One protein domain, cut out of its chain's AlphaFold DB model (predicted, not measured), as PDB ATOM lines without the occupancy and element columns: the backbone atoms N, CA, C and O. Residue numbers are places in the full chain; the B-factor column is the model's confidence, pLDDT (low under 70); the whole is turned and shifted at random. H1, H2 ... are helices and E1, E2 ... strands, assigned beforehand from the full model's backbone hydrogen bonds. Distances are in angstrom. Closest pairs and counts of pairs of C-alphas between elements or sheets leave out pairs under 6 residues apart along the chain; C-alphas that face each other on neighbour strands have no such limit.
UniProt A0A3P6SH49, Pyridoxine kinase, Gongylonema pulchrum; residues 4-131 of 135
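AT A GLANCE: This is residues 4 to 131 of the 135 residues of the protein "Pyridoxine kinase" of Gongylonema pulchrum (UniProt A0A3P6SH49). A small three-stranded sheet is sandwiched between H1 and H2 on one face and H4 on the other, three layers with helices on both faces. H3 and H4 form a helical hairpin; H4 comes near the sheet with residues 103 to 115, and H5 follows at its far end. The 128 printed residues run H1 H2 E1 E2 E3 H3 H4 H5, mixed, with sheet order E1 E2 E3, antiparallel. The whole is compact, radius of gyration of the C-alphas 15.2 A, yet only just elongated, spanning 53 by 34 by 19 A.

IN THESE COORDINATES: Find C-alpha 9 at (564.681, 503.142, 399.058), where H1 begins, residues 9 to 16. Next come H2, 23 to 35, E1, 40 to 43, E2, 52 to 59, 23.1 A, and E3, 68 to 75, 23.2 A. H3, 84 to 98, precedes H4, 103 to 126, 33.3 A; H5, 128 to 131, ends at C-alpha 131, (572.806, 527.113, 414.797).

HOW THE PARTS SIT: Look at the meander E1 E2 E3, each strand the antiparallel neighbour of the one before: N 41 and O 58 are 3.0 A apart, N 55 and O 72 3.0 A, within hydrogen-bond range. H2 is over E1 and E2, height 9.4 A; H1 is over none. H1 touches H2, closest C-alphas Ser 16 and Ala 29, 5.5 A. H4 is over E2 on the opposite face, height 8.7 A. H3 touches H4, closest C-alphas Trp 95 and Ala 106, 4.9 A, at a steep tilt of 39 degrees, opposite ways. H4 and H5 only just touch, only at the corner, with 3 pairs of C-alphas within 8 A, the closest Gln 123 and Phe 130, 5.8 A. In H1 to H4 every O i to N i+4 pair is within hydrogen-bond range; H5 is too short for one.

THE WHOLE: The farthest C-alphas, Asn 64 and Asn 128, are 53.1 A apart. The printed part has no cut and no long link. Confidence is under 70 at residues 128 to 131.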
ATOM      1  N   ILE A   4     575.170 501.566 390.200       86.69
ATOM      2  CA  ILE A   4     573.839 502.169 390.303       86.69
ATOM      3  C   ILE A   4     573.759 502.875 391.652       86.69
ATOM      4  O   ILE A   4     574.168 502.323 392.673       86.69
ATOM      5  N   VAL A   5     573.236 504.101 391.651       86.44
ATOM      6  CA  VAL A   5     573.079 504.922 392.854       86.44
ATOM      7  C   VAL A   5     571.602 505.286 393.009       86.44
ATOM      8  O   VAL A   5     571.199 506.367 392.580       86.44
ATOM      9  N   PRO A   6     570.747 504.385 393.533       85.44
ATOM     10  CA  PRO A   6     569.360 504.737 393.787       85.44
ATOM     11  C   PRO A   6     569.315 505.860 394.838       85.44
ATOM     12  O   PRO A   6     569.880 505.705 395.928       85.44
ATOM     13  N   PRO A   7     568.658 506.997 394.552       81.06
ATOM     14  CA  PRO A   7     568.626 508.109 395.491       81.06
ATOM     15  C   PRO A   7     567.865 507.731 396.767       81.06
ATOM     16  O   PRO A   7     568.272 508.122 397.859       81.06
ATOM     17  N   THR A   8     566.811 506.921 396.641       85.81
ATOM     18  CA  THR A   8     565.920 506.531 397.741       85.81
ATOM     19  C   THR A   8     565.671 505.022 397.793       85.81
ATOM     20  O   THR A   8     565.848 504.322 396.790       85.81
ATOM     21  N   SER A   9     565.205 504.515 398.940       85.69
ATOM     22  CA  SER A   9     564.681 503.142 399.058       85.69
ATOM     23  C   SER A   9     563.530 502.872 398.093       85.69
ATOM     24  O   SER A   9     563.501 501.805 397.494       85.69
ATOM     25  N   SER A  10     562.632 503.830 397.852       86.12
ATOM     26  CA  SER A  10     561.540 503.675 396.879       86.12
ATOM     27  C   SER A  10     562.066 503.433 395.460       86.12
ATOM     28  O   SER A  10     561.619 502.512 394.784       86.12
ATOM     29  N   CYS A  11     563.088 504.184 395.038       86.56
ATOM     30  CA  CYS A  11     563.731 503.964 393.742       86.56
ATOM     31  C   CYS A  11     564.444 502.600 393.691       86.56
ATOM     32  O   CYS A  11     564.377 501.890 392.690       86.56
ATOM     33  N   CYS A  12     565.087 502.183 394.787       90.12
ATOM     34  CA  CYS A  12     565.671 500.843 394.891       90.12
ATOM     35  C   CYS A  12     564.599 499.740 394.793       90.12
ATOM     36  O   CYS A  12     564.802 498.731 394.118       90.12
ATOM     37  N   SER A  13     563.442 499.953 395.417       90.88
ATOM     38  CA  SER A  13     562.277 499.066 395.373       90.88
ATOM     39  C   SER A  13     561.753 498.902 393.943       90.88
ATOM     40  O   SER A  13     561.568 497.781 393.476       90.88
ATOM     41  N   GLU A  14     561.604 499.998 393.198       91.62
ATOM     42  CA  GLU A  14     561.214 499.968 391.779       91.62
ATOM     43  C   GLU A  14     562.229 499.218 390.907       91.62
ATOM     44  O   GLU A  14     561.855 498.367 390.099       91.62
ATOM     45  N   LEU A  15     563.525 499.490 391.092       89.75
ATOM     46  CA  LEU A  15     564.583 498.848 390.310       89.75
ATOM     47  C   LEU A  15     564.696 497.351 390.613       89.75
ATOM     48  O   LEU A  15     564.913 496.555 389.700       89.75
ATOM     49  N   SER A  16     564.558 496.957 391.878       89.94
ATOM     50  CA  SER A  16     564.638 495.559 392.314       89.94
ATOM     51  C   SER A  16     563.339 494.781 392.081       89.94
ATOM     52  O   SER A  16     563.381 493.560 391.922       89.94
ATOM     53  N   GLY A  17     562.194 495.465 392.008       90.88
ATOM     54  CA  GLY A  17     560.869 494.842 392.020       90.88
ATOM     55  C   GLY A  17     560.489 494.267 393.390       90.88
ATOM     56  O   GLY A  17     559.661 493.361 393.456       90.88
ATOM     57  N   ARG A  18     561.119 494.743 394.473       89.88
ATOM     58  CA  ARG A  18     560.890 494.291 395.854       89.88
ATOM     59  C   ARG A  18     560.444 495.457 396.721       89.88
ATOM     60  O   ARG A  18     561.000 496.537 396.612       89.88
ATOM     61  N   VAL A  19     559.488 495.224 397.614       91.06
ATOM     62  CA  VAL A  19     559.079 496.221 398.614       91.06
ATOM     63  C   VAL A  19     560.158 496.324 399.694       91.06
ATOM     64  O   VAL A  19     560.702 495.304 400.107       91.06
ATOM     65  N   ILE A  20     560.473 497.551 400.123       91.25
ATOM     66  CA  ILE A  20     561.478 497.834 401.155       91.25
ATOM     67  C   ILE A  20     560.819 498.600 402.304       91.25
ATOM     68  O   ILE A  20     560.420 499.752 402.140       91.25
ATOM     69  N   SER A  21     560.733 497.964 403.468       89.25
ATOM     70  CA  SER A  21     560.179 498.506 404.714       89.25
ATOM     71  C   SER A  21     561.163 498.450 405.886       89.25
ATOM     72  O   SER A  21     561.007 499.179 406.865       89.25
ATOM     73  N   ASN A  22     562.196 497.614 405.783       90.44
ATOM     74  CA  ASN A  22     563.218 497.408 406.802       90.44
ATOM     75  C   ASN A  22     564.595 497.147 406.161       90.44
ATOM     76  O   ASN A  22     564.734 497.073 404.937       90.44
ATOM     77  N   GLU A  23     565.635 497.101 406.995       89.69
ATOM     78  CA  GLU A  23     567.022 497.000 406.534       89.69
ATOM     79  C   GLU A  23     567.290 495.681 405.804       89.69
ATOM     80  O   GLU A  23     567.927 495.689 404.753       89.69
ATOM     81  N   GLU A  24     566.742 494.572 406.300       90.12
ATOM     82  CA  GLU A  24     566.897 493.241 405.705       90.12
ATOM     83  C   GLU A  24     566.329 493.208 404.277       90.12
ATOM     84  O   GLU A  24     566.993 492.751 403.346       90.12
ATOM     85  N   GLU A  25     565.142 493.781 404.073       92.12
ATOM     86  CA  GLU A  25     564.531 493.927 402.749       92.12
ATOM     87  C   GLU A  25     565.345 494.842 401.828       92.12
ATOM     88  O   GLU A  25     565.456 494.577 400.628       92.12
ATOM     89  N   CYS A  26     565.952 495.899 402.375       90.75
ATOM     90  CA  CYS A  26     566.813 496.796 401.610       90.75
ATOM     91  C   CYS A  26     568.065 496.067 401.103       90.75
ATOM     92  O   CYS A  26     568.397 496.166 399.919       90.75
ATOM     93  N   LEU A  27     568.724 495.292 401.966       90.38
ATOM     94  CA  LEU A  27     569.890 494.489 401.597       90.38
ATOM     95  C   LEU A  27     569.515 493.400 400.583       90.38
ATOM     96  O   LEU A  27     570.189 493.247 399.567       90.38
ATOM     97  N   ALA A  28     568.373 492.736 400.766       90.94
ATOM     98  CA  ALA A  28     567.874 491.750 399.815       90.94
ATOM     99  C   ALA A  28     567.557 492.378 398.439       90.94
ATOM    100  O   ALA A  28     567.794 491.766 397.393       90.94
ATOM    101  N   ALA A  29     567.013 493.598 398.404       92.31
ATOM    102  CA  ALA A  29     566.808 494.344 397.164       92.31
ATOM    103  C   ALA A  29     568.139 494.666 396.469       92.31
ATOM    104  O   ALA A  29     568.252 494.484 395.255       92.31
ATOM    105  N   VAL A  30     569.160 495.069 397.229       91.75
ATOM    106  CA  VAL A  30     570.521 495.291 396.722       91.75
ATOM    107  C   VAL A  30     571.118 494.008 396.133       91.75
ATOM    108  O   VAL A  30     571.661 494.045 395.027       91.75
ATOM    109  N   ASP A  31     570.945 492.866 396.795       91.44
ATOM    110  CA  ASP A  31     571.422 491.571 396.293       91.44
ATOM    111  C   ASP A  31     570.770 491.198 394.955       91.44
ATOM    112  O   ASP A  31     571.461 490.798 394.016       91.44
ATOM    113  N   SER A  32     569.469 491.460 394.790       91.94
ATOM    114  CA  SER A  32     568.782 491.235 393.509       91.94
ATOM    115  C   SER A  32     569.335 492.094 392.358       91.94
ATOM    116  O   SER A  32     569.288 491.701 391.191       91.94
ATOM    117  N   LEU A  33     569.889 493.274 392.659       91.94
ATOM    118  CA  LEU A  33     570.557 494.112 391.660       91.94
ATOM    119  C   LEU A  33     571.936 493.546 391.296       91.94
ATOM    120  O   LEU A  33     572.336 493.608 390.130       91.94
ATOM    121  N   HIS A  34     572.643 492.948 392.258       92.56
ATOM    122  CA  HIS A  34     573.887 492.225 391.994       92.56
ATOM    123  C   HIS A  34     573.667 491.001 391.098       92.56
ATOM    124  O   HIS A  34     574.430 490.811 390.149       92.56
ATOM    125  N   GLU A  35     572.585 490.246 391.308       89.94
ATOM    126  CA  GLU A  35     572.177 489.124 390.442       89.94
ATOM    127  C   GLU A  35     571.947 489.559 388.984       89.94
ATOM    128  O   GLU A  35     572.242 488.819 388.046       89.94
ATOM    129  N   ARG A  36     571.509 490.806 388.764       90.12
ATOM    130  CA  ARG A  36     571.357 491.413 387.425       90.12
ATOM    131  C   ARG A  36     572.677 491.926 386.827       90.12
ATOM    132  O   ARG A  36     572.689 492.580 385.781       90.12
ATOM    133  N   GLY A  37     573.806 491.642 387.475       88.56
ATOM    134  CA  GLY A  37     575.154 491.962 387.005       88.56
ATOM    135  C   GLY A  37     575.648 493.364 387.374       88.56
ATOM    136  O   GLY A  37     576.633 493.836 386.792       88.56
ATOM    137  N   VAL A  38     574.986 494.055 388.308       92.12
ATOM    138  CA  VAL A  38     575.472 495.327 388.862       92.12
ATOM    139  C   VAL A  38     576.594 495.029 389.851       92.12
ATOM    140  O   VAL A  38     576.435 494.216 390.753       92.12
ATOM    141  N   LYS A  39     577.754 495.675 389.706       91.88
ATOM    142  CA  LYS A  39     578.892 495.408 390.604       91.88
ATOM    143  C   LYS A  39     578.825 496.231 391.878       91.88
ATOM    144  O   LYS A  39     579.269 495.761 392.916       91.88
ATOM    145  N   ILE A  40     578.315 497.457 391.792       94.06
ATOM    146  CA  ILE A  40     578.276 498.398 392.910       94.06
ATOM    147  C   ILE A  40     576.884 499.011 392.995       94.06
ATOM    148  O   ILE A  40     576.385 499.537 391.999       94.06
ATOM    149  N   VAL A  41     576.288 498.971 394.180       94.62
ATOM    150  CA  VAL A  41     574.997 499.599 394.473       94.62
ATOM    151  C   VAL A  41     575.173 500.528 395.666       94.62
ATOM    152  O   VAL A  41     575.745 500.120 396.674       94.62
ATOM    153  N   VAL A  42     574.702 501.772 395.561       95.31
ATOM    154  CA  VAL A  42     574.718 502.729 396.678       95.31
ATOM    155  C   VAL A  42     573.351 503.377 396.843       95.31
ATOM    156  O   VAL A  42     572.963 504.211 396.034       95.31
ATOM    157  N   VAL A  43     572.624 503.010 397.895       93.31
ATOM    158  CA  VAL A  43     571.319 503.589 398.234       93.31
ATOM    159  C   VAL A  43     571.548 504.777 399.165       93.31
ATOM    160  O   VAL A  43     571.890 504.592 400.331       93.31
ATOM    161  N   THR A  44     571.400 506.000 398.650       85.19
ATOM    162  CA  THR A  44     571.867 507.218 399.353       85.19
ATOM    163  C   THR A  44     570.954 507.673 400.491       85.19
ATOM    164  O   THR A  44     571.408 508.302 401.443       85.19
ATOM    165  N   SER A  45     569.661 507.362 400.400       80.75
ATOM    166  CA  SER A  45     568.655 507.562 401.446       80.75
ATOM    167  C   SER A  45     567.746 506.337 401.477       80.75
ATOM    168  O   SER A  45     566.679 506.324 400.869       80.75
ATOM    169  N   GLY A  46     568.214 505.262 402.108       76.25
ATOM    170  CA  GLY A  46     567.454 504.019 402.204       76.25
ATOM    171  C   GLY A  46     566.308 504.163 403.198       76.25
ATOM    172  O   GLY A  46     565.183 504.490 402.830       76.25
ATOM    173  N   LEU A  47     566.610 503.924 404.465       85.38
ATOM    174  CA  LEU A  47     565.678 504.084 405.573       85.38
ATOM    175  C   LEU A  47     566.097 505.300 406.399       85.38
ATOM    176  O   LEU A  47     567.250 505.735 406.340       85.38
ATOM    177  N   GLU A  48     565.172 505.865 407.163       88.31
ATOM    178  CA  GLU A  48     565.468 506.996 408.034       88.31
ATOM    179  C   GLU A  48     564.664 506.933 409.332       88.31
ATOM    180  O   GLU A  48     563.587 506.345 409.407       88.31
ATOM    181  N   THR A  49     565.228 507.535 410.372       87.75
ATOM    182  CA  THR A  49     564.554 507.874 411.623       87.75
ATOM    183  C   THR A  49     564.343 509.387 411.675       87.75
ATOM    184  O   THR A  49     564.729 510.120 410.764       87.75
ATOM    185  N   SER A  50     563.776 509.895 412.769       84.81
ATOM    186  CA  SER A  50     563.646 511.341 412.978       84.81
ATOM    187  C   SER A  50     564.990 512.085 413.024       84.81
ATOM    188  O   SER A  50     565.018 513.295 412.806       84.81
ATOM    189  N   THR A  51     566.098 511.392 413.306       87.00
ATOM    190  CA  THR A  51     567.416 512.006 413.533       87.00
ATOM    191  C   THR A  51     568.507 511.510 412.593       87.00
ATOM    192  O   THR A  51     569.526 512.187 412.451       87.00
ATOM    193  N   THR A  52     568.312 510.368 411.934       90.56
ATOM    194  CA  THR A  52     569.362 509.702 411.161       90.56
ATOM    195  C   THR A  52     568.818 509.187 409.841       90.56
ATOM    196  O   THR A  52     567.793 508.518 409.800       90.56
ATOM    197  N   LYS A  53     569.547 509.450 408.759       91.31
ATOM    198  CA  LYS A  53     569.346 508.814 407.458       91.31
ATOM    199  C   LYS A  53     570.366 507.706 407.275       91.31
ATOM    200  O   LYS A  53     571.536 507.892 407.609       91.31
ATOM    201  N   TYR A  54     569.944 506.589 406.704       93.06
ATOM    202  CA  TYR A  54     570.826 505.468 406.421       93.06
ATOM    203  C   TYR A  54     571.212 505.450 404.946       93.06
ATOM    204  O   TYR A  54     570.360 505.489 404.053       93.06
ATOM    205  N   CYS A  55     572.516 505.378 404.702       94.19
ATOM    206  CA  CYS A  55     573.077 505.113 403.387       94.19
ATOM    207  C   CYS A  55     573.635 503.693 403.369       94.19
ATOM    208  O   CYS A  55     574.385 503.304 404.265       94.19
ATOM    209  N   TYR A  56     573.305 502.941 402.325       94.38
ATOM    210  CA  TYR A  56     573.771 501.572 402.135       94.38
ATOM    211  C   TYR A  56     574.692 501.512 400.926       94.38
ATOM    212  O   TYR A  56     574.372 502.063 399.874       94.38
ATOM    213  N   GLY A  57     575.838 500.858 401.064       94.38
ATOM    214  CA  GLY A  57     576.766 500.599 399.969       94.38
ATOM    215  C   GLY A  57     577.032 499.109 399.855       94.38
ATOM    216  O   GLY A  57     577.237 498.455 400.868       94.38
ATOM    217  N   SER A  58     577.062 498.575 398.641       94.81
ATOM    218  CA  SER A  58     577.395 497.174 398.406       94.81
ATOM    219  C   SER A  58     578.288 497.008 397.185       94.81
ATOM    220  O   SER A  58     578.070 497.651 396.152       94.81
ATOM    221  N   VAL A  59     579.295 496.141 397.301       94.19
ATOM    222  CA  VAL A  59     580.197 495.771 396.207       94.19
ATOM    223  C   VAL A  59     580.275 494.257 396.034       94.19
ATOM    224  O   VAL A  59     580.647 493.517 396.941       94.19
ATOM    225  N   TYR A  60     579.994 493.809 394.812       91.88
ATOM    226  CA  TYR A  60     580.131 492.425 394.385       91.88
ATOM    227  C   TYR A  60     581.384 492.250 393.518       91.88
ATOM    228  O   TYR A  60     581.512 492.842 392.439       91.88
ATOM    229  N   LYS A  61     582.329 491.429 393.996       85.25
ATOM    230  CA  LYS A  61     583.637 491.205 393.351       85.25
ATOM    231  C   LYS A  61     583.650 490.054 392.335       85.25
ATOM    232  O   LYS A  61     584.617 489.937 391.588       85.25
ATOM    233  N   GLY A  62     582.571 489.272 392.228       75.12
ATOM    234  CA  GLY A  62     582.422 488.221 391.210       75.12
ATOM    235  C   GLY A  62     583.133 486.895 391.510       75.12
ATOM    236  O   GLY A  62     583.249 486.070 390.611       75.12
ATOM    237  N   SER A  63     583.606 486.681 392.740       70.50
ATOM    238  CA  SER A  63     584.418 485.531 393.178       70.50
ATOM    239  C   SER A  63     583.620 484.398 393.849       70.50
ATOM    240  O   SER A  63     584.201 483.613 394.587       70.50
ATOM    241  N   ASN A  64     582.300 484.291 393.630       70.62
ATOM    242  CA  ASN A  64     581.399 483.416 394.416       70.62
ATOM    243  C   ASN A  64     581.338 483.749 395.924       70.62
ATOM    244  O   ASN A  64     580.717 483.028 396.700       70.62
ATOM    245  N   GLU A  65     581.952 484.855 396.336       82.25
ATOM    246  CA  GLU A  65     581.882 485.383 397.693       82.25
ATOM    247  C   GLU A  65     580.636 486.261 397.867       82.25
ATOM    248  O   GLU A  65     580.185 486.887 396.895       82.25
ATOM    249  N   PRO A  66     580.083 486.346 399.092       86.00
ATOM    250  CA  PRO A  66     578.999 487.273 399.377       86.00
ATOM    251  C   PRO A  66     579.432 488.727 399.095       86.00
ATOM    252  O   PRO A  66     580.606 489.068 399.282       86.00
ATOM    253  N   PRO A  67     578.512 489.602 398.645       91.50
ATOM    254  CA  PRO A  67     578.795 491.024 398.490       91.50
ATOM    255  C   PRO A  67     579.303 491.644 399.797       91.50
ATOM    256  O   PRO A  67     578.835 491.314 400.886       91.50
ATOM    257  N   LEU A  68     580.242 492.582 399.691       93.00
ATOM    258  CA  LEU A  68     580.648 493.399 400.833       93.00
ATOM    259  C   LEU A  68     579.661 494.551 400.976       93.00
ATOM    260  O   LEU A  68     579.612 495.424 400.107       93.00
ATOM    261  N   GLN A  69     578.910 494.544 402.071       92.44
ATOM    262  CA  GLN A  69     577.872 495.524 402.373       92.44
ATOM    263  C   GLN A  69     578.308 496.453 403.516       92.44
ATOM    264  O   GLN A  69     578.994 496.047 404.455       92.44
ATOM    265  N   TYR A  70     577.899 497.715 403.433       93.62
ATOM    266  CA  TYR A  70     578.206 498.780 404.380       93.62
ATOM    267  C   TYR A  70     576.933 499.565 404.696       93.62
ATOM    268  O   TYR A  70     576.191 499.928 403.781       93.62
ATOM    269  N   ARG A  71     576.730 499.896 405.974       93.38
ATOM    270  CA  ARG A  71     575.735 500.875 406.426       93.38
ATOM    271  C   ARG A  71     576.448 502.099 406.988       93.38
ATOM    272  O   ARG A  71     577.403 501.970 407.753       93.38
ATOM    273  N   PHE A  72     575.962 503.277 406.616       94.69
ATOM    274  CA  PHE A  72     576.440 504.560 407.112       94.69
ATOM    275  C   PHE A  72     575.303 505.339 407.752       94.69
ATOM    276  O   PHE A  72     574.244 505.519 407.143       94.69
ATOM    277  N   ASP A  73     575.583 505.866 408.938       94.25
ATOM    278  CA  ASP A  73     574.638 506.658 409.712       94.25
ATOM    279  C   ASP A  73     574.914 508.130 409.466       94.25
ATOM    280  O   ASP A  73     575.982 508.656 409.792       94.25
ATOM    281  N   ILE A  74     573.953 508.791 408.833       92.44
ATOM    282  CA  ILE A  74     574.063 510.183 408.423       92.44
ATOM    283  C   ILE A  74     573.140 511.008 409.316       92.44
ATOM    284  O   ILE A  74     571.920 510.893 409.189       92.44
ATOM    285  N   PRO A  75     573.677 511.882 410.184       91.12
ATOM    286  CA  PRO A  75     572.851 512.787 410.968       91.12
ATOM    287  C   PRO A  75     571.970 513.644 410.058       91.12
ATOM    288  O   PRO A  75     572.458 514.276 409.108       91.12
ATOM    289  N   ALA A  76     570.674 513.675 410.349       87.44
ATOM    290  CA  ALA A  76     569.740 514.546 409.663       87.44
ATOM    291  C   ALA A  76     570.127 516.012 409.913       87.44
ATOM    292  O   ALA A  76     570.532 516.417 411.008       87.44
ATOM    293  N   LEU A  77     570.039 516.822 408.860       86.88
ATOM    294  CA  LEU A  77     570.217 518.267 408.943       86.88
ATOM    295  C   LEU A  77     568.834 518.918 408.857       86.88
ATOM    296  O   LEU A  77     568.052 518.521 407.992       86.88
ATOM    297  N   PRO A  78     568.523 519.906 409.712       83.44
ATOM    298  CA  PRO A  78     567.266 520.627 409.618       83.44
ATOM    299  C   PRO A  78     567.236 521.468 408.339       83.44
ATOM    300  O   PRO A  78     568.255 522.005 407.906       83.44
ATOM    301  N   GLY A  79     566.052 521.619 407.757       82.31
ATOM    302  CA  GLY A  79     565.859 522.341 406.501       82.31
ATOM    303  C   GLY A  79     565.643 521.412 405.310       82.31
ATOM    304  O   GLY A  79     565.829 520.199 405.388       82.31
ATOM    305  N   MET A  80     565.205 521.999 404.197       85.44
ATOM    306  CA  MET A  80     564.918 521.263 402.970       85.44
ATOM    307  C   MET A  80     565.969 521.588 401.921       85.44
ATOM    308  O   MET A  80     566.108 522.732 401.494       85.44
ATOM    309  N   PHE A  81     566.696 520.557 401.497       88.00
ATOM    310  CA  PHE A  81     567.743 520.664 400.492       88.00
ATOM    311  C   PHE A  81     567.407 519.748 399.321       88.00
ATOM    312  O   PHE A  81     567.234 518.542 399.495       88.00
ATOM    313  N   VAL A  82     567.329 520.329 398.128       89.50
ATOM    314  CA  VAL A  82     567.121 519.607 396.868       89.50
ATOM    315  C   VAL A  82     568.452 519.436 396.131       89.50
ATOM    316  O   VAL A  82     569.407 520.164 396.400       89.50
ATOM    317  N   GLY A  83     568.539 518.454 395.230       88.00
ATOM    318  CA  GLY A  83     569.761 518.169 394.457       88.00
ATOM    319  C   GLY A  83     570.891 517.501 395.257       88.00
ATOM    320  O   GLY A  83     572.003 517.343 394.759       88.00
ATOM    321  N   THR A  84     570.640 517.082 396.501       91.25
ATOM    322  CA  THR A  84     571.648 516.430 397.356       91.25
ATOM    323  C   THR A  84     572.123 515.091 396.794       91.25
ATOM    324  O   THR A  84     573.305 514.774 396.917       91.25
ATOM    325  N   GLY A  85     571.234 514.348 396.128       89.19
ATOM    326  CA  GLY A  85     571.564 513.107 395.426       89.19
ATOM    327  C   GLY A  85     572.516 513.318 394.244       89.19
ATOM    328  O   GLY A  85     573.463 512.549 394.086       89.19
ATOM    329  N   ASP A  86     572.340 514.393 393.467       91.56
ATOM    330  CA  ASP A  86     573.221 514.718 392.332       91.56
ATOM    331  C   ASP A  86     574.629 515.074 392.813       91.56
ATOM    332  O   ASP A  86     575.635 514.587 392.287       91.56
ATOM    333  N   VAL A  87     574.704 515.883 393.875       93.69
ATOM    334  CA  VAL A  87     575.970 516.239 394.524       93.69
ATOM    335  C   VAL A  87     576.636 514.996 395.112       93.69
ATOM    336  O   VAL A  87     577.828 514.787 394.890       93.69
ATOM    337  N   PHE A  88     575.884 514.150 395.822       94.38
ATOM    338  CA  PHE A  88     576.405 512.901 396.373       94.38
ATOM    339  C   PHE A  88     576.973 511.999 395.277       94.38
ATOM    340  O   PHE A  88     578.103 511.534 395.396       94.38
ATOM    341  N   THR A  89     576.221 511.792 394.196       93.25
ATOM    342  CA  THR A  89     576.621 510.924 393.079       93.25
ATOM    343  C   THR A  89     577.882 511.449 392.396       93.25
ATOM    344  O   THR A  89     578.811 510.684 392.137       93.25
ATOM    345  N   SER A  90     577.958 512.764 392.180       94.81
ATOM    346  CA  SER A  90     579.138 513.424 391.608       94.81
ATOM    347  C   SER A  90     580.375 513.248 392.496       94.81
ATOM    348  O   SER A  90     581.452 512.898 392.012       94.81
ATOM    349  N   LEU A  91     580.222 513.445 393.809       96.44
ATOM    350  CA  LEU A  91     581.295 513.255 394.785       96.44
ATOM    351  C   LEU A  91     581.736 511.794 394.862       96.44
ATOM    352  O   LEU A  91     582.934 511.524 394.847       96.44
ATOM    353  N   LEU A  92     580.785 510.862 394.932       95.56
ATOM    354  CA  LEU A  92     581.058 509.433 394.990       95.56
ATOM    355  C   LEU A  92     581.879 508.996 393.776       95.56
ATOM    356  O   LEU A  92     582.890 508.328 393.949       95.56
ATOM    357  N   LEU A  93     581.491 509.412 392.567       94.00
ATOM    358  CA  LEU A  93     582.211 509.058 391.345       94.00
ATOM    359  C   LEU A  93     583.671 509.536 391.379       94.00
ATOM    360  O   LEU A  93     584.579 508.760 391.088       94.00
ATOM    361  N   ILE A  94     583.903 510.787 391.790       95.75
ATOM    362  CA  ILE A  94     585.252 511.363 391.893       95.75
ATOM    363  C   ILE A  94     586.078 510.655 392.974       95.75
ATOM    364  O   ILE A  94     587.262 510.392 392.773       95.75
ATOM    365  N   TRP A  95     585.487 510.345 394.130       97.06
ATOM    366  CA  TRP A  95     586.206 509.656 395.203       97.06
ATOM    367  C   TRP A  95     586.503 508.198 394.867       97.06
ATOM    368  O   TRP A  95     587.583 507.725 395.199       97.06
ATOM    369  N   MET A  96     585.604 507.511 394.164       94.69
ATOM    370  CA  MET A  96     585.847 506.157 393.664       94.69
ATOM    371  C   MET A  96     587.054 506.108 392.726       94.69
ATOM    372  O   MET A  96     587.870 505.197 392.844       94.69
ATOM    373  N   ASP A  97     587.196 507.095 391.838       94.38
ATOM    374  CA  ASP A  97     588.366 507.223 390.962       94.38
ATOM    375  C   ASP A  97     589.649 507.489 391.770       94.38
ATOM    376  O   ASP A  97     590.620 506.738 391.688       94.38
ATOM    377  N   LYS A  98     589.618 508.496 392.655       96.19
ATOM    378  CA  LYS A  98     590.778 508.892 393.473       96.19
ATOM    379  C   LYS A  98     591.248 507.842 394.477       96.19
ATOM    380  O   LYS A  98     592.398 507.897 394.899       96.19
ATOM    381  N   LEU A  99     590.361 506.950 394.907       95.94
ATOM    382  CA  LEU A  99     590.627 505.938 395.933       95.94
ATOM    383  C   LEU A  99     590.718 504.527 395.341       95.94
ATOM    384  O   LEU A  99     590.541 503.547 396.062       95.94
ATOM    385  N   ASN A 100     590.951 504.410 394.029       93.81
ATOM    386  CA  ASN A 100     591.137 503.133 393.337       93.81
ATOM    387  C   ASN A 100     589.994 502.127 393.581       93.81
ATOM    388  O   ASN A 100     590.214 500.919 393.668       93.81
ATOM    389  N   GLY A 101     588.761 502.625 393.676       90.75
ATOM    390  CA  GLY A 101     587.563 501.813 393.867       90.75
ATOM    391  C   GLY A 101     587.252 501.405 395.310       90.75
ATOM    392  O   GLY A 101     586.385 500.550 395.496       90.75
ATOM    393  N   ASP A 102     587.904 501.989 396.324       94.50
ATOM    394  CA  ASP A 102     587.513 501.806 397.729       94.50
ATOM    395  C   ASP A 102     586.144 502.452 398.005       94.50
ATOM    396  O   ASP A 102     586.029 503.644 398.306       94.50
ATOM    397  N   LEU A 103     585.093 501.636 397.890       95.06
ATOM    398  CA  LEU A 103     583.707 502.065 398.057       95.06
ATOM    399  C   LEU A 103     583.424 502.625 399.450       95.06
ATOM    400  O   LEU A 103     582.720 503.626 399.574       95.06
ATOM    401  N   ASN A 104     583.962 501.988 400.489       95.88
ATOM    402  CA  ASN A 104     583.692 502.385 401.862       95.88
ATOM    403  C   ASN A 104     584.240 503.795 402.108       95.88
ATOM    404  O   ASN A 104     583.501 504.707 402.492       95.88
ATOM    405  N   LEU A 105     585.521 504.003 401.799       97.00
ATOM    406  CA  LEU A 105     586.149 505.303 401.992       97.00
ATOM    407  C   LEU A 105     585.553 506.367 401.059       97.00
ATOM    408  O   LEU A 105     585.376 507.514 401.479       97.00
ATOM    409  N   ALA A 106     585.182 506.008 399.828       96.94
ATOM    410  CA  ALA A 106     584.546 506.937 398.899       96.94
ATOM    411  C   ALA A 106     583.188 507.444 399.410       96.94
ATOM    412  O   ALA A 106     582.938 508.653 399.375       96.94
ATOM    413  N   ILE A 107     582.344 506.557 399.953       96.44
ATOM    414  CA  ILE A 107     581.064 506.945 400.557       96.44
ATOM    415  C   ILE A 107     581.300 507.851 401.772       96.44
ATOM    416  O   ILE A 107     580.687 508.914 401.854       96.44
ATOM    417  N   GLN A 108     582.241 507.519 402.666       97.50
ATOM    418  CA  GLN A 108     582.560 508.374 403.820       97.50
ATOM    419  C   GLN A 108     582.983 509.791 403.398       97.50
ATOM    420  O   GLN A 108     582.518 510.784 403.967       97.50
ATOM    421  N   ARG A 109     583.837 509.910 402.373       97.94
ATOM    422  CA  ARG A 109     584.283 511.210 401.846       97.94
ATOM    423  C   ARG A 109     583.141 511.987 401.193       97.94
ATOM    424  O   ARG A 109     583.054 513.203 401.393       97.94
ATOM    425  N   ALA A 110     582.260 511.309 400.458       96.94
ATOM    426  CA  ALA A 110     581.079 511.920 399.855       96.94
ATOM    427  C   ALA A 110     580.100 512.439 400.925       96.94
ATOM    428  O   ALA A 110     579.731 513.613 400.883       96.94
ATOM    429  N   ILE A 111     579.766 511.618 401.929       95.81
ATOM    430  CA  ILE A 111     578.902 511.996 403.061       95.81
ATOM    431  C   ILE A 111     579.486 513.199 403.802       95.81
ATOM    432  O   ILE A 111     578.791 514.194 403.997       95.81
ATOM    433  N   GLY A 112     580.766 513.144 404.188       96.06
ATOM    434  CA  GLY A 112     581.410 514.221 404.941       96.06
ATOM    435  C   GLY A 112     581.436 515.546 404.171       96.06
ATOM    436  O   GLY A 112     581.145 516.605 404.731       96.06
ATOM    437  N   THR A 113     581.713 515.487 402.865       96.62
ATOM    438  CA  THR A 113     581.709 516.675 402.000       96.62
ATOM    439  C   THR A 113     580.301 517.253 401.858       96.62
ATOM    440  O   THR A 113     580.119 518.462 402.014       96.62
ATOM    441  N   LEU A 114     579.295 516.403 401.624       95.19
ATOM    442  CA  LEU A 114     577.901 516.823 401.504       95.19
ATOM    443  C   LEU A 114     577.377 517.423 402.815       95.19
ATOM    444  O   LEU A 114     576.769 518.485 402.795       95.19
ATOM    445  N   GLN A 115     577.679 516.814 403.963       93.88
ATOM    446  CA  GLN A 115     577.332 517.350 405.283       93.88
ATOM    447  C   GLN A 115     577.932 518.745 405.510       93.88
ATOM    448  O   GLN A 115     577.235 519.660 405.951       93.88
ATOM    449  N   GLY A 116     579.206 518.944 405.161       94.25
ATOM    450  CA  GLY A 116     579.851 520.257 405.237       94.25
ATOM    451  C   GLY A 116     579.208 521.293 404.308       94.25
ATOM    452  O   GLY A 116     578.988 522.437 404.716       94.25
ATOM    453  N   LEU A 117     578.867 520.895 403.080       94.94
ATOM    454  CA  LEU A 117     578.172 521.746 402.115       94.94
ATOM    455  C   LEU A 117     576.792 522.165 402.637       94.94
ATOM    456  O   LEU A 117     576.499 523.356 402.694       94.94
ATOM    457  N   LEU A 118     575.977 521.204 403.070       92.75
ATOM    458  CA  LEU A 118     574.621 521.448 403.555       92.75
ATOM    459  C   LEU A 118     574.601 522.309 404.817       92.75
ATOM    460  O   LEU A 118     573.753 523.188 404.930       92.75
ATOM    461  N   ARG A 119     575.573 522.148 405.724       91.31
ATOM    462  CA  ARG A 119     575.732 523.050 406.876       91.31
ATOM    463  C   ARG A 119     575.984 524.491 406.446       91.31
ATOM    464  O   ARG A 119     575.342 525.395 406.968       91.31
ATOM    465  N   ARG A 120     576.882 524.718 405.482       91.81
ATOM    466  CA  ARG A 120     577.174 526.069 404.966       91.81
ATOM    467  C   ARG A 120     575.969 526.670 404.246       91.81
ATOM    468  O   ARG A 120     575.677 527.849 404.431       91.81
ATOM    469  N   THR A 121     575.263 525.868 403.450       92.31
ATOM    470  CA  THR A 121     574.034 526.293 402.769       92.31
ATOM    471  C   THR A 121     572.950 526.638 403.782       92.31
ATOM    472  O   THR A 121     572.368 527.714 403.700       92.31
ATOM    473  N   GLY A 122     572.730 525.783 404.784       90.06
ATOM    474  CA  GLY A 122     571.747 526.002 405.841       90.06
ATOM    475  C   GLY A 122     572.045 527.238 406.687       90.06
ATOM    476  O   GLY A 122     571.148 528.037 406.931       90.06
ATOM    477  N   GLN A 123     573.310 527.469 407.051       88.12
ATOM    478  CA  GLN A 123     573.734 528.691 407.744       88.12
ATOM    479  C   GLN A 123     573.427 529.956 406.933       88.12
ATOM    480  O   GLN A 123     572.955 530.940 407.496       88.12
ATOM    481  N   LYS A 124     573.670 529.940 405.616       88.56
ATOM    482  CA  LYS A 124     573.389 531.092 404.747       88.56
ATOM    483  C   LYS A 124     571.897 531.296 404.482       88.56
ATOM    484  O   LYS A 124     571.462 532.438 404.404       88.56
ATOM    485  N   ALA A 125     571.135 530.215 404.328       86.88
ATOM    486  CA  ALA A 125     569.714 530.272 403.990       86.88
ATOM    487  C   ALA A 125     568.814 530.536 405.208       86.88
ATOM    488  O   ALA A 125     567.832 531.262 405.093       86.88
ATOM    489  N   TYR A 126     569.145 529.959 406.369       81.50
ATOM    490  CA  TYR A 126     568.293 529.963 407.566       81.50
ATOM    491  C   TYR A 126     568.897 530.730 408.763       81.50
ATOM    492  O   TYR A 126     568.236 530.891 409.790       81.50
ATOM    493  N   GLY A 127     570.137 531.225 408.661       74.38
ATOM    494  CA  GLY A 127     570.762 532.082 409.675       74.38
ATOM    495  C   GLY A 127     570.864 531.443 411.068       74.38
ATOM    496  O   GLY A 127     571.157 530.254 411.212       74.38
ATOM    497  N   ASN A 128     570.610 532.236 412.119       61.00
ATOM    498  CA  ASN A 128     570.749 531.824 413.527       61.00
ATOM    499  C   ASN A 128     569.842 530.646 413.938       61.00
ATOM    500  O   ASN A 128     570.173 529.931 414.883       61.00
ATOM    501  N   VAL A 129     568.738 530.400 413.220       60.31
ATOM    502  CA  VAL A 129     567.829 529.265 413.478       60.31
ATOM    503  C   VAL A 129     568.534 527.925 413.230       60.31
ATOM    504  O   VAL A 129     568.306 526.959 413.952       60.31
ATOM    505  N   PHE A 130     569.462 527.877 412.270       62.38
ATOM    506  CA  PHE A 130     570.221 526.665 411.950       62.38
ATOM    507  C   PHE A 130     571.261 526.305 413.027       62.38
ATOM    508  O   PHE A 130     571.575 525.134 413.218       62.38
ATOM    509  N   ILE A 131     571.789 527.302 413.748       56.16
ATOM    510  CA  ILE A 131     572.806 527.113 414.797       56.16
ATOM    511  C   ILE A 131     572.180 526.553 416.084       56.16
ATOM    512  O   ILE A 131     572.806 525.748 416.768       56.16
TER     513      ILE A 131